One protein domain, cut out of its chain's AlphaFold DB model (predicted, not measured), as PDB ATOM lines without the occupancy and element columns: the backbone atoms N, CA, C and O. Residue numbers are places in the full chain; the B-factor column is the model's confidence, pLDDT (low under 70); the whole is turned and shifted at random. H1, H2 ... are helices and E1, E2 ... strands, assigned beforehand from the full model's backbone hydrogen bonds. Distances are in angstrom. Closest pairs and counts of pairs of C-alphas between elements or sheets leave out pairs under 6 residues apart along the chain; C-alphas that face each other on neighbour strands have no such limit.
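AT A GLANCE: This is residues 27 to 127 of the 132 residues of the protein "DUF1919 domain-containing protein" of Parabacteroides distasonis (UniProt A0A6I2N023). Two small two-stranded sheets sit at opposite ends of one body: the parallel pair E1 and E4, with H1 near it, at one end, and the hairpin E2 and E3 at the other. The link of residues 43 to 56 passes through the middle, while H4 lies along one side of the body and H2 is on the opposite side, with H3 at a corner to it. The printed part has 101 residues with four named helices and four named strands, in the order E1 H1 H2 H3 E2 E3 H4 E4. Its class is mixed, helices and strands, though under half of its residues are in named elements. It is compact, with a radius of gyration of the C-alphas of 12.5 A, and rounded, spanning 36 by 27 by 23 A.

IN THESE COORDINATES: Find C-alpha 27 at (-22.035, 30.282, 41.728); there E1 begins, residues 27 to 30, 9.5 A long. Next come H1, residues 34 to 42, 12.2 A, and H2, residues 57 to 65, also 12.2 A. H3 is residues 67 to 72, 8.5 A. E2, residues 87 to 89, measures 6.8 A, and E3, residues 95 to 97, 6.4 A. Look for C-alpha 104 at (-9.639, 24.021, 59.817); from there H4 runs to residue 115, 16.2 A away. E4, residues 123 to 126, 9.8 A, ends at C-alpha 126, (-15.539, 38.933, 41.566).

HOW THE PARTS SIT: Compare E1 with E4: they are parallel at 16 degrees, and N 126 and O 29 are within hydrogen-bond range at 2.8 A. The closest C-alphas of E1 and H1 are those of Leu 28 and Gly 35, 6.0 A apart. H2 and H3 only just touch, with 3 pairs of C-alphas within 8 A, and only at the corner by their link; Ala 63 and Phe 70 have the closest C-alphas, 5.8 A, and the lines are about perpendicular at 85 degrees. The closest C-alphas of H2 and E3 are those of Asp 59 and Lys 95, 6.0 A apart. In the hairpin E2 and E3, antiparallel at 158 degrees, N 88 and O 96 are 2.8 A apart, within hydrogen-bond range. Residues 76 to 77 also pair, antiparallel, with residues 88 to 89 of E2. H4 begins near E2, with the C-alphas of Val 87 and Phe 104 the closest at 7.3 A. H4 and H3 are close but not clearly touching; their closest C-alphas, Ile 71 and Cys 115, are 7.4 A apart. H1 and H4 are apart. Every O i to N i+4 pair is within hydrogen-bond range in H1, H2 and H4, and 1 of 2 in H3.

THE WHOLE: The two C-alphas farthest apart are those of Asn 80 and Asp 121, 36.9 A. The printed part has no cut. The links H1 to H2 and H3 to E2 are long, 14 residues each. The mean pLDDT of the printed part is 96.5, and no printed residue is under 70.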
ATOM      1  N   SER A  27     -23.275  30.667  41.050       98.31
ATOM      2  CA  SER A  27     -22.035  30.282  41.728       98.31
ATOM      3  C   SER A  27     -21.133  31.511  41.861       98.31
ATOM      4  O   SER A  27     -20.392  31.852  40.941       98.31
ATOM      5  N   LEU A  28     -21.224  32.233  42.982       97.94
ATOM      6  CA  LEU A  28     -20.422  33.441  43.194       97.94
ATOM      7  C   LEU A  28     -19.005  33.060  43.627       97.94
ATOM      8  O   LEU A  28     -18.809  32.542  44.727       97.94
ATOM      9  N   VAL A  29     -18.019  33.324  42.778       97.94
ATOM     10  CA  VAL A  29     -16.601  33.071  43.055       97.94
ATOM     11  C   VAL A  29     -15.959  34.406  43.403       97.94
ATOM     12  O   VAL A  29     -15.680  35.222  42.526       97.94
ATOM     13  N   CYS A  30     -15.805  34.676  44.697       97.12
ATOM     14  CA  CYS A  30     -15.312  35.959  45.195       97.12
ATOM     15  C   CYS A  30     -13.978  35.784  45.920       97.12
ATOM     16  O   CYS A  30     -13.834  34.858  46.716       97.12
ATOM     17  N   SER A  31     -13.036  36.708  45.710       95.88
ATOM     18  CA  SER A  31     -11.726  36.662  46.382       95.88
ATOM     19  C   SER A  31     -11.790  36.955  47.886       95.88
ATOM     20  O   SER A  31     -10.802  36.791  48.595       95.88
ATOM     21  N   ASN A  32     -12.939  37.404  48.403       94.75
ATOM     22  CA  ASN A  32     -13.130  37.727  49.814       94.75
ATOM     23  C   ASN A  32     -14.587  37.513  50.281       94.75
ATOM     24  O   ASN A  32     -15.460  37.072  49.526       94.75
ATOM     25  N   CYS A  33     -14.880  37.900  51.529       91.69
ATOM     26  CA  CYS A  33     -16.187  37.733  52.177       91.69
ATOM     27  C   CYS A  33     -17.375  38.413  51.470       91.69
ATOM     28  O   CYS A  33     -18.523  38.146  51.838       91.69
ATOM     29  N   THR A  34     -17.146  39.258  50.460       92.62
ATOM     30  CA  THR A  34     -18.211  39.930  49.697       92.62
ATOM     31  C   THR A  34     -19.223  38.935  49.130       92.62
ATOM     32  O   THR A  34     -20.424  39.200  49.180       92.62
ATOM     33  N   GLY A  35     -18.775  37.752  48.690       93.25
ATOM     34  CA  GLY A  35     -19.668  36.705  48.182       93.25
ATOM     35  C   GLY A  35     -20.741  36.294  49.194       93.25
ATOM     36  O   GLY A  35     -21.924  36.226  48.860       93.25
ATOM     37  N   GLY A  36     -20.359  36.118  50.463       95.25
ATOM     38  CA  GLY A  36     -21.290  35.777  51.544       95.25
ATOM     39  C   GLY A  36     -22.347  36.858  51.782       95.25
ATOM     40  O   GLY A  36     -23.532  36.547  51.928       95.25
ATOM     41  N   PHE A  37     -21.941  38.133  51.752       95.06
ATOM     42  CA  PHE A  37     -22.871  39.258  51.875       95.06
ATOM     43  C   PHE A  37     -23.843  39.338  50.699       95.06
ATOM     44  O   PHE A  37     -25.033  39.555  50.925       95.06
ATOM     45  N   LEU A  38     -23.372  39.118  49.467       96.19
ATOM     46  CA  LEU A  38     -24.222  39.127  48.275       96.19
ATOM     47  C   LEU A  38     -25.298  38.045  48.343       96.19
ATOM     48  O   LEU A  38     -26.478  38.357  48.177       96.19
ATOM     49  N   TYR A  39     -24.922  36.804  48.662       97.69
ATOM     50  CA  TYR A  39     -25.890  35.725  48.864       97.69
ATOM     51  C   TYR A  39     -26.933  36.093  49.932       97.69
ATOM     52  O   TYR A  39     -28.133  35.972  49.688       97.69
ATOM     53  N   HIS A  40     -26.506  36.620  51.085       96.50
ATOM     54  CA  HIS A  40     -27.418  37.019  52.161       96.50
ATOM     55  C   HIS A  40     -28.357  38.171  51.755       96.50
ATOM     56  O   HIS A  40     -29.571  38.110  51.971       96.50
ATOM     57  N   TRP A  41     -27.833  39.225  51.126       96.88
ATOM     58  CA  TRP A  41     -28.640  40.351  50.648       96.88
ATOM     59  C   TRP A  41     -29.653  39.921  49.592       96.88
ATOM     60  O   TRP A  41     -30.799  40.369  49.633       96.88
ATOM     61  N   LEU A  42     -29.279  39.000  48.706       96.88
ATOM     62  CA  LEU A  42     -30.162  38.453  47.679       96.88
ATOM     63  C   LEU A  42     -31.080  37.329  48.190       96.88
ATOM     64  O   LEU A  42     -31.951  36.891  47.451       96.88
ATOM     65  N   GLY A  43     -30.959  36.907  49.454       96.81
ATOM     66  CA  GLY A  43     -31.792  35.838  50.020       96.81
ATOM     67  C   GLY A  43     -31.546  34.476  49.364       96.81
ATOM     68  O   GLY A  43     -32.458  33.662  49.260       96.81
ATOM     69  N   LEU A  44     -30.325  34.249  48.890       97.56
ATOM     70  CA  LEU A  44     -29.921  33.058  48.162       97.56
ATOM     71  C   LEU A  44     -29.179  32.077  49.074       97.56
ATOM     72  O   LEU A  44     -28.454  32.469  49.991       97.56
ATOM     73  N   ARG A  45     -29.301  30.783  48.771       97.06
ATOM     74  CA  ARG A  45     -28.431  29.745  49.339       97.06
ATOM     75  C   ARG A  45     -27.004  29.928  48.815       97.06
ATOM     76  O   ARG A  45     -26.817  30.326  47.673       97.06
ATOM     77  N   PHE A  46     -26.002  29.569  49.614       98.19
ATOM     78  CA  PHE A  46     -24.617  29.490  49.145       98.19
ATOM     79  C   PHE A  46     -24.445  28.338  48.138       98.19
ATOM     80  O   PHE A  46     -24.462  27.167  48.531       98.19
ATOM     81  N   TYR A  47     -24.270  28.692  46.862       98.06
ATOM     82  CA  TYR A  47     -23.981  27.789  45.733       98.06
ATOM     83  C   TYR A  47     -22.496  27.797  45.335       98.06
ATOM     84  O   TYR A  47     -22.131  27.369  44.252       98.06
ATOM     85  N   SER A  48     -21.629  28.320  46.196       97.62
ATOM     86  CA  SER A  48     -20.192  28.397  45.955       97.62
ATOM     87  C   SER A  48     -19.438  28.138  47.257       97.62
ATOM     88  O   SER A  48     -19.927  28.532  48.326       97.62
ATOM     89  N   PRO A  49     -18.261  27.488  47.208       97.12
ATOM     90  CA  PRO A  49     -17.399  27.319  48.370       97.12
ATOM     91  C   PRO A  49     -16.654  28.605  48.761       97.12
ATOM     92  O   PRO A  49     -16.163  28.682  49.887       97.12
ATOM     93  N   PHE A  50     -16.655  29.640  47.905       97.38
ATOM     94  CA  PHE A  50     -15.990  30.937  48.111       97.38
ATOM     95  C   PHE A  50     -16.740  31.850  49.092       97.38
ATOM     96  O   PHE A  50     -17.167  32.960  48.773       97.38
ATOM     97  N   ILE A  51     -16.948  31.342  50.306       97.25
ATOM     98  CA  ILE A  51     -17.744  31.965  51.361       97.25
ATOM     99  C   ILE A  51     -16.956  31.960  52.657       97.25
ATOM    100  O   ILE A  51     -16.430  30.924  53.067       97.25
ATOM    101  N   ASN A  52     -16.980  33.102  53.349       95.56
ATOM    102  CA  ASN A  52     -16.288  33.302  54.619       95.56
ATOM    103  C   ASN A  52     -14.775  33.075  54.531       95.56
ATOM    104  O   ASN A  52     -14.159  32.543  55.458       95.56
ATOM    105  N   LEU A  53     -14.203  33.459  53.395       95.31
ATOM    106  CA  LEU A  53     -12.790  33.316  53.117       95.31
ATOM    107  C   LEU A  53     -12.219  34.567  52.463       95.31
ATOM    108  O   LEU A  53     -12.964  35.446  52.027       95.31
ATOM    109  N   TYR A  54     -10.898  34.593  52.384       95.12
ATOM    110  CA  TYR A  54     -10.093  35.544  51.640       95.12
ATOM    111  C   TYR A  54      -8.992  34.800  50.867       95.12
ATOM    112  O   TYR A  54      -8.485  33.778  51.328       95.12
ATOM    113  N   MET A  55      -8.633  35.314  49.697       96.31
ATOM    114  CA  MET A  55      -7.475  34.903  48.904       96.31
ATOM    115  C   MET A  55      -6.769  36.164  48.415       96.31
ATOM    116  O   MET A  55      -7.432  37.162  48.111       96.31
ATOM    117  N   THR A  56      -5.439  36.129  48.331       95.25
ATOM    118  CA  THR A  56      -4.690  37.221  47.697       95.25
ATOM    119  C   THR A  56      -5.024  37.296  46.204       95.25
ATOM    120  O   THR A  56      -5.581  36.354  45.636       95.25
ATOM    121  N   ASN A  57      -4.701  38.413  45.545       95.00
ATOM    122  CA  ASN A  57      -4.935  38.536  44.104       95.00
ATOM    123  C   ASN A  57      -4.182  37.452  43.318       95.00
ATOM    124  O   ASN A  57      -4.757  36.872  42.405       95.00
ATOM    125  N   GLU A  58      -2.932  37.175  43.690       95.56
ATOM    126  CA  GLU A  58      -2.105  36.144  43.055       95.56
ATOM    127  C   GLU A  58      -2.721  34.758  43.254       95.56
ATOM    128  O   GLU A  58      -3.069  34.103  42.277       95.56
ATOM    129  N   ASP A  59      -2.994  34.376  44.505       97.06
ATOM    130  CA  ASP A  59      -3.624  33.095  44.845       97.06
ATOM    131  C   ASP A  59      -4.956  32.885  44.110       97.06
ATOM    132  O   ASP A  59      -5.239  31.806  43.587       97.06
ATOM    133  N   PHE A  60      -5.797  33.922  44.074       96.94
ATOM    134  CA  PHE A  60      -7.111  33.859  43.444       96.94
ATOM    135  C   PHE A  60      -7.011  33.722  41.921       96.94
ATOM    136  O   PHE A  60      -7.762  32.945  41.332       96.94
ATOM    137  N   LEU A  61      -6.089  34.444  41.279       96.75
ATOM    138  CA  LEU A  61      -5.858  34.330  39.838       96.75
ATOM    139  C   LEU A  61      -5.274  32.962  39.482       96.75
ATOM    140  O   LEU A  61      -5.819  32.296  38.605       96.75
ATOM    141  N   THR A  62      -4.263  32.487  40.215       97.81
ATOM    142  CA  THR A  62      -3.691  31.147  40.017       97.81
ATOM    143  C   THR A  62      -4.748  30.051  40.179       97.81
ATOM    144  O   THR A  62      -4.775  29.102  39.392       97.81
ATOM    145  N   ALA A  63      -5.662  30.186  41.147       97.38
ATOM    146  CA  ALA A  63      -6.788  29.270  41.315       97.38
ATOM    147  C   ALA A  63      -7.741  29.263  40.110       97.38
ATOM    148  O   ALA A  63      -8.153  28.192  39.666       97.38
ATOM    149  N   LEU A  64      -8.097  30.437  39.576       96.81
ATOM    150  CA  LEU A  64      -9.010  30.561  38.433       96.81
ATOM    151  C   LEU A  64      -8.388  30.076  37.120       96.81
ATOM    152  O   LEU A  64      -9.073  29.432  36.331       96.81
ATOM    153  N   GLU A  65      -7.099  30.338  36.896       97.31
ATOM    154  CA  GLU A  65      -6.362  29.834  35.727       97.31
ATOM    155  C   GLU A  65      -6.279  28.302  35.710       97.31
ATOM    156  O   GLU A  65      -6.186  27.693  34.648       97.31
ATOM    157  N   ASN A  66      -6.359  27.677  36.887       97.25
ATOM    158  CA  ASN A  66      -6.280  26.232  37.072       97.25
ATOM    159  C   ASN A  66      -7.587  25.652  37.636       97.25
ATOM    160  O   ASN A  66      -7.551  24.666  38.372       97.25
ATOM    161  N   TRP A  67      -8.732  26.265  37.310       95.69
ATOM    162  CA  TRP A  67     -10.020  26.045  37.979       95.69
ATOM    163  C   TRP A  67     -10.386  24.576  38.207       95.69
ATOM    164  O   TRP A  67     -10.601  24.172  39.353       95.69
ATOM    165  N   ASP A  68     -10.415  23.773  37.140       92.44
ATOM    166  CA  ASP A  68     -10.857  22.375  37.200       92.44
ATOM    167  C   ASP A  68      -9.972  21.529  38.117       92.44
ATOM    168  O   ASP A  68     -10.462  20.653  38.831       92.44
ATOM    169  N   LEU A  69      -8.670  21.811  38.143       95.38
ATOM    170  CA  LEU A  69      -7.729  21.127  39.020       95.38
ATOM    171  C   LEU A  69      -7.823  21.665  40.449       95.38
ATOM    172  O   LEU A  69      -7.834  20.892  41.404       95.38
ATOM    173  N   PHE A  70      -7.905  22.986  40.605       96.69
ATOM    174  CA  PHE A  70      -7.919  23.655  41.897       96.69
ATOM    175  C   PHE A  70      -9.144  23.265  42.725       96.69
ATOM    176  O   PHE A  70      -9.003  22.857  43.879       96.69
ATOM    177  N   ILE A  71     -10.343  23.337  42.145       95.69
ATOM    178  CA  ILE A  71     -11.595  23.157  42.889       95.69
ATOM    179  C   ILE A  71     -11.786  21.728  43.421       95.69
ATOM    180  O   ILE A  71     -12.445  21.531  44.445       95.69
ATOM    181  N   HIS A  72     -11.167  20.749  42.754       90.81
ATOM    182  CA  HIS A  72     -11.165  19.336  43.136       90.81
ATOM    183  C   HIS A  72      -9.900  18.914  43.899       90.81
ATOM    184  O   HIS A  72      -9.805  17.765  44.335       90.81
ATOM    185  N   SER A  73      -8.925  19.813  44.060       94.31
ATOM    186  CA  SER A  73      -7.671  19.501  44.744       94.31
ATOM    187  C   SER A  73      -7.862  19.290  46.247       94.31
ATOM    188  O   SER A  73      -8.793  19.800  46.879       94.31
ATOM    189  N   GLU A  74      -6.952  18.518  46.841       95.75
ATOM    190  CA  GLU A  74      -6.858  18.412  48.292       95.75
ATOM    191  C   GLU A  74      -6.375  19.749  48.875       95.75
ATOM    192  O   GLU A  74      -5.357  20.284  48.444       95.75
ATOM    193  N   ILE A  75      -7.081  20.254  49.889       97.94
ATOM    194  CA  ILE A  75      -6.665  21.433  50.653       97.94
ATOM    195  C   ILE A  75      -6.096  20.960  51.986       97.94
ATOM    196  O   ILE A  75      -6.794  20.306  52.769       97.94
ATOM    197  N   LYS A  76      -4.841  21.320  52.258       98.00
ATOM    198  CA  LYS A  76      -4.122  20.953  53.484       98.00
ATOM    199  C   LYS A  76      -4.010  22.141  54.424       98.00
ATOM    200  O   LYS A  76      -3.885  23.278  53.985       98.00
ATOM    201  N   GLU A  77      -4.052  21.880  55.724       98.19
ATOM    202  CA  GLU A  77      -3.881  22.931  56.725       98.19
ATOM    203  C   GLU A  77      -2.434  23.427  56.747       98.19
ATOM    204  O   GLU A  77      -1.494  22.644  56.914       98.19
ATOM    205  N   VAL A  78      -2.257  24.743  56.660       97.88
ATOM    206  CA  VAL A  78      -0.978  25.394  56.933       97.88
ATOM    207  C   VAL A  78      -0.860  25.590  58.442       97.88
ATOM    208  O   VAL A  78      -1.439  26.514  59.017       97.88
ATOM    209  N   LYS A  79      -0.105  24.709  59.103       94.94
ATOM    210  CA  LYS A  79       0.161  24.819  60.545       94.94
ATOM    211  C   LYS A  79       1.019  26.046  60.849       94.94
ATOM    212  O   LYS A  79       1.935  26.358  60.095       94.94
ATOM    213  N   ASN A  80       0.767  26.686  61.992       92.25
ATOM    214  CA  ASN A  80       1.510  27.861  62.465       92.25
ATOM    215  C   ASN A  80       1.544  29.012  61.443       92.25
ATOM    216  O   ASN A  80       2.566  29.672  61.280       92.25
ATOM    217  N   SER A  81       0.421  29.261  60.764       92.06
ATOM    218  CA  SER A  81       0.295  30.296  59.728       92.06
ATOM    219  C   SER A  81       0.530  31.730  60.232       92.06
ATOM    220  O   SER A  81       0.699  32.636  59.423       92.06
ATOM    221  N   GLY A  82       0.521  31.948  61.552       94.44
ATOM    222  CA  GLY A  82       0.629  33.271  62.174       94.44
ATOM    223  C   GLY A  82      -0.695  34.041  62.239       94.44
ATOM    224  O   GLY A  82      -0.721  35.142  62.782       94.44
ATOM    225  N   PHE A  83      -1.788  33.463  61.733       95.06
ATOM    226  CA  PHE A  83      -3.130  34.038  61.793       95.06
ATOM    227  C   PHE A  83      -3.962  33.414  62.919       95.06
ATOM    228  O   PHE A  83      -3.738  32.276  63.327       95.06
ATOM    229  N   ASP A  84      -4.961  34.154  63.397       96.06
ATOM    230  CA  ASP A  84      -5.947  33.708  64.388       96.06
ATOM    231  C   ASP A  84      -7.101  32.889  63.773       96.06
ATOM    232  O   ASP A  84      -8.055  32.523  64.462       96.06
ATOM    233  N   TYR A  85      -6.996  32.571  62.482       96.62
ATOM    234  CA  TYR A  85      -7.937  31.763  61.718       96.62
ATOM    235  C   TYR A  85      -7.206  30.693  60.878       96.62
ATOM    236  O   TYR A  85      -6.020  30.841  60.565       96.62
ATOM    237  N   PRO A  86      -7.901  29.617  60.460       98.00
ATOM    238  CA  PRO A  86      -7.310  28.562  59.644       98.00
ATOM    239  C   PRO A  86      -6.891  29.035  58.250       98.00
ATOM    240  O   PRO A  86      -7.637  29.741  57.567       98.00
ATOM    241  N   VAL A  87      -5.738  28.557  57.783       98.50
ATOM    242  CA  VAL A  87      -5.264  28.764  56.409       98.50
ATOM    243  C   VAL A  87      -5.116  27.410  55.728       98.50
ATOM    244  O   VAL A  87      -4.478  26.506  56.263       98.50
ATOM    245  N   GLY A  88      -5.730  27.273  54.556       98.12
ATOM    246  CA  GLY A  88      -5.555  26.132  53.668       98.12
ATOM    247  C   GLY A  88      -4.535  26.419  52.574       98.12
ATOM    248  O   GLY A  88      -4.421  27.551  52.115       98.12
ATOM    249  N   GLU A  89      -3.829  25.385  52.146       98.25
ATOM    250  CA  GLU A  89      -3.001  25.367  50.946       98.25
ATOM    251  C   GLU A  89      -3.599  24.371  49.952       98.25
ATOM    252  O   GLU A  89      -3.795  23.201  50.291       98.25
ATOM    253  N   GLY A  90      -3.940  24.860  48.761       95.25
ATOM    254  CA  GLY A  90      -4.451  24.066  47.649       95.25
ATOM    255  C   GLY A  90      -3.397  23.829  46.568       95.25
ATOM    256  O   GLY A  90      -2.188  23.915  46.798       95.25
ATOM    257  N   LEU A  91      -3.873  23.533  45.358       95.38
ATOM    258  CA  LEU A  91      -3.032  23.343  44.176       95.38
ATOM    259  C   LEU A  91      -2.055  24.519  43.964       95.38
ATOM    260  O   LEU A  91      -2.424  25.672  44.158       95.38
ATOM    261  N   LEU A  92      -0.819  24.223  43.543       96.38
ATOM    262  CA  LEU A  92       0.244  25.212  43.288       96.38
ATOM    263  C   LEU A  92       0.600  26.099  44.497       96.38
ATOM    264  O   LEU A  92       1.141  27.186  44.328       96.38
ATOM    265  N   GLY A  93       0.325  25.641  45.722       96.62
ATOM    266  CA  GLY A  93       0.631  26.403  46.934       96.62
ATOM    267  C   GLY A  93      -0.359  27.534  47.225       96.62
ATOM    268  O   GLY A  93      -0.142  28.284  48.179       96.62
ATOM    269  N   VAL A  94      -1.445  27.627  46.445       97.75
ATOM    270  CA  VAL A  94      -2.485  28.651  46.577       97.75
ATOM    271  C   VAL A  94      -3.040  28.677  47.996       97.75
ATOM    272  O   VAL A  94      -3.497  27.653  48.514       97.75
ATOM    273  N   LYS A  95      -3.050  29.857  48.618       97.88
ATOM    274  CA  LYS A  95      -3.549  30.045  49.983       97.88
ATOM    275  C   LYS A  95      -5.022  30.431  50.018       97.88
ATOM    276  O   LYS A  95      -5.484  31.327  49.315       97.88
ATOM    277  N   ILE A  96      -5.759  29.779  50.913       98.06
ATOM    278  CA  ILE A  96      -7.164  30.067  51.210       98.06
ATOM    279  C   ILE A  96      -7.277  30.411  52.694       98.06
ATOM    280  O   ILE A  96      -7.088  29.561  53.564       98.06
ATOM    281  N   HIS A  97      -7.598  31.664  52.998       97.75
ATOM    282  CA  HIS A  97      -7.727  32.170  54.362       97.75
ATOM    283  C   HIS A  97      -9.176  32.022  54.828       97.75
ATOM    284  O   HIS A  97     -10.049  32.754  54.371       97.75
ATOM    285  N   PHE A  98      -9.465  31.103  55.748       97.62
ATOM    286  CA  PHE A  98     -10.824  30.821  56.224       97.62
ATOM    287  C   PHE A  98     -11.230  31.740  57.393       97.62
ATOM    288  O   PHE A  98     -11.447  31.296  58.519       97.62
ATOM    289  N   VAL A  99     -11.359  33.039  57.110       95.69
ATOM    290  CA  VAL A  99     -11.410  34.138  58.100       95.69
ATOM    291  C   VAL A  99     -12.588  34.137  59.089       95.69
ATOM    292  O   VAL A  99     -12.548  34.870  60.073       95.69
ATOM    293  N   HIS A 100     -13.650  33.351  58.867       94.94
ATOM    294  CA  HIS A 100     -14.758  33.222  59.836       94.94
ATOM    295  C   HIS A 100     -14.889  31.825  60.458       94.94
ATOM    296  O   HIS A 100     -15.972  31.457  60.918       94.94
ATOM    297  N   TYR A 101     -13.809  31.045  60.483       96.75
ATOM    298  CA  TYR A 101     -13.782  29.724  61.111       96.75
ATOM    299  C   TYR A 101     -12.764  29.681  62.247       96.75
ATOM    300  O   TYR A 101     -11.753  30.371  62.207       96.75
ATOM    301  N   LYS A 102     -13.037  28.857  63.265       95.88
ATOM    302  CA  LYS A 102     -12.125  28.637  64.402       95.88
ATOM    303  C   LYS A 102     -11.222  27.419  64.216       95.88
ATOM    304  O   LYS A 102     -10.147  27.369  64.795       95.88
ATOM    305  N   ALA A 103     -11.678  26.438  63.444       97.12
ATOM    306  CA  ALA A 103     -10.974  25.188  63.206       97.12
ATOM    307  C   ALA A 103     -10.954  24.874  61.711       97.12
ATOM    308  O   ALA A 103     -11.963  25.037  61.020       97.12
ATOM    309  N   PHE A 104      -9.811  24.391  61.221       98.12
ATOM    310  CA  PHE A 104      -9.639  24.021  59.817       98.12
ATOM    311  C   PHE A 104     -10.595  22.905  59.376       98.12
ATOM    312  O   PHE A 104     -11.103  22.912  58.259       98.12
ATOM    313  N   ALA A 105     -10.896  21.959  60.270       98.12
ATOM    314  CA  ALA A 105     -11.831  20.875  59.981       98.12
ATOM    315  C   ALA A 105     -13.231  21.401  59.608       98.12
ATOM    316  O   ALA A 105     -13.823  20.933  58.633       98.12
ATOM    317  N   ASP A 106     -13.730  22.415  60.325       98.00
ATOM    318  CA  ASP A 106     -15.041  23.017  60.065       98.00
ATOM    319  C   ASP A 106     -15.060  23.774  58.732       98.00
ATOM    320  O   ASP A 106     -16.029  23.685  57.969       98.00
ATOM    321  N   SER A 107     -13.985  24.515  58.436       97.25
ATOM    322  CA  SER A 107     -13.873  25.264  57.185       97.25
ATOM    323  C   SER A 107     -13.782  24.330  55.982       97.25
ATOM    324  O   SER A 107     -14.495  24.537  54.999       97.25
ATOM    325  N   LEU A 108     -12.990  23.260  56.082       98.06
ATOM    326  CA  LEU A 108     -12.852  22.255  55.032       98.06
ATOM    327  C   LEU A 108     -14.152  21.471  54.812       98.06
ATOM    328  O   LEU A 108     -14.527  21.215  53.668       98.06
ATOM    329  N   ALA A 109     -14.874  21.125  55.883       98.12
ATOM    330  CA  ALA A 109     -16.180  20.480  55.769       98.12
ATOM    331  C   ALA A 109     -17.180  21.372  55.015       98.12
ATOM    332  O   ALA A 109     -17.858  20.907  54.098       98.12
ATOM    333  N   LYS A 110     -17.232  22.674  55.338       97.75
ATOM    334  CA  LYS A 110     -18.096  23.637  54.635       97.75
ATOM    335  C   LYS A 110     -17.657  23.925  53.208       97.75
ATOM    336  O   LYS A 110     -18.524  24.149  52.366       97.75
ATOM    337  N   TRP A 111     -16.356  23.922  52.934       97.75
ATOM    338  CA  TRP A 111     -15.825  24.012  51.577       97.75
ATOM    339  C   TRP A 111     -16.343  22.846  50.730       97.75
ATOM    340  O   TRP A 111     -17.046  23.079  49.751       97.75
ATOM    341  N   LYS A 112     -16.120  21.602  51.175       97.12
ATOM    342  CA  LYS A 112     -16.561  20.386  50.471       97.12
ATOM    343  C   LYS A 112     -18.077  20.354  50.246       97.12
ATOM    344  O   LYS A 112     -18.512  20.195  49.112       97.12
ATOM    345  N   GLU A 113     -18.872  20.630  51.287       97.31
ATOM    346  CA  GLU A 113     -20.346  20.713  51.208       97.31
ATOM    347  C   GLU A 113     -20.832  21.704  50.129       97.31
ATOM    348  O   GLU A 113     -21.909  21.554  49.551       97.31
ATOM    349  N   ARG A 114     -20.077  22.781  49.894       96.94
ATOM    350  CA  ARG A 114     -20.445  23.833  48.942       96.94
ATOM    351  C   ARG A 114     -19.861  23.605  47.552       96.94
ATOM    352  O   ARG A 114     -20.504  24.031  46.597       96.94
ATOM    353  N   CYS A 115     -18.727  22.914  47.425       96.81
ATOM    354  CA  CYS A 115     -18.231  22.433  46.134       96.81
ATOM    355  C   CYS A 115     -19.274  21.555  45.433       96.81
ATOM    356  O   CYS A 115     -19.484  21.711  44.241       96.81
ATOM    357  N   GLU A 116     -20.013  20.723  46.173       96.75
ATOM    358  CA  GLU A 116     -21.096  19.888  45.618       96.75
ATOM    359  C   GLU A 116     -22.245  20.688  44.973       96.75
ATOM    360  O   GLU A 116     -23.043  20.140  44.219       96.75
ATOM    361  N   ARG A 117     -22.374  21.981  45.292       96.75
ATOM    362  CA  ARG A 117     -23.436  22.867  44.777       96.75
ATOM    363  C   ARG A 117     -22.958  23.796  43.676       96.75
ATOM    364  O   ARG A 117     -23.778  24.503  43.090       96.75
ATOM    365  N   LEU A 118     -21.649  23.851  43.480       97.25
ATOM    366  CA  LEU A 118     -21.013  24.716  42.517       97.25
ATOM    367  C   LEU A 118     -21.408  24.279  41.109       97.25
ATOM    368  O   LEU A 118     -21.302  23.114  40.742       97.25
ATOM    369  N   ASN A 119     -21.831  25.250  40.315       97.50
ATOM    370  CA  ASN A 119     -22.079  25.091  38.893       97.50
ATOM    371  C   ASN A 119     -21.134  26.019  38.119       97.50
ATOM    372  O   ASN A 119     -21.307  27.241  38.178       97.50
ATOM    373  N   ALA A 120     -20.154  25.429  37.427       94.44
ATOM    374  CA  ALA A 120     -19.155  26.136  36.625       94.44
ATOM    375  C   ALA A 120     -19.778  26.896  35.437       94.44
ATOM    376  O   ALA A 120     -19.355  28.007  35.127       94.44
ATOM    377  N   ASP A 121     -20.860  26.374  34.854       96.88
ATOM    378  CA  ASP A 121     -21.575  27.018  33.743       96.88
ATOM    379  C   ASP A 121     -22.443  28.203  34.199       96.88
ATOM    380  O   ASP A 121     -22.993  28.941  33.381       96.88
ATOM    381  N   ASN A 122     -22.586  28.404  35.515       97.62
ATOM    382  CA  ASN A 122     -23.385  29.476  36.111       97.62
ATOM    383  C   ASN A 122     -22.577  30.325  37.105       97.62
ATOM    384  O   ASN A 122     -23.077  30.711  38.170       97.62
ATOM    385  N   MET A 123     -21.307  30.579  36.789       97.25
ATOM    386  CA  MET A 123     -20.417  31.370  37.634       97.25
ATOM    387  C   MET A 123     -20.558  32.873  37.422       97.25
ATOM    388  O   MET A 123     -20.712  33.365  36.307       97.25
ATOM    389  N   ALA A 124     -20.410  33.614  38.517       97.12
ATOM    390  CA  ALA A 124     -20.082  35.031  38.479       97.12
ATOM    391  C   ALA A 124     -18.835  35.261  39.334       97.12
ATOM    392  O   ALA A 124     -18.825  34.957  40.529       97.12
ATOM    393  N   VAL A 125     -17.782  35.786  38.710       97.06
ATOM    394  CA  VAL A 125     -16.468  35.962  39.334       97.06
ATOM    395  C   VAL A 125     -16.298  37.412  39.779       97.06
ATOM    396  O   VAL A 125     -16.588  38.341  39.026       97.06
ATOM    397  N   MET A 126     -15.823  37.615  41.007       95.94
ATOM    398  CA  MET A 126     -15.539  38.933  41.566       95.94
ATOM    399  C   MET A 126     -14.190  38.929  42.285       95.94
ATOM    400  O   MET A 126     -14.062  38.442  43.409       95.94
ATOM    401  N   LEU A 127     -13.200  39.540  41.648       94.25
ATOM    402  CA  LEU A 127     -11.927  39.871  42.270       94.25
ATOM    403  C   LEU A 127     -12.009  41.291  42.835       94.25
ATOM    404  O   LEU A 127     -12.330  42.233  42.113       94.25
TER     405      LEU A 127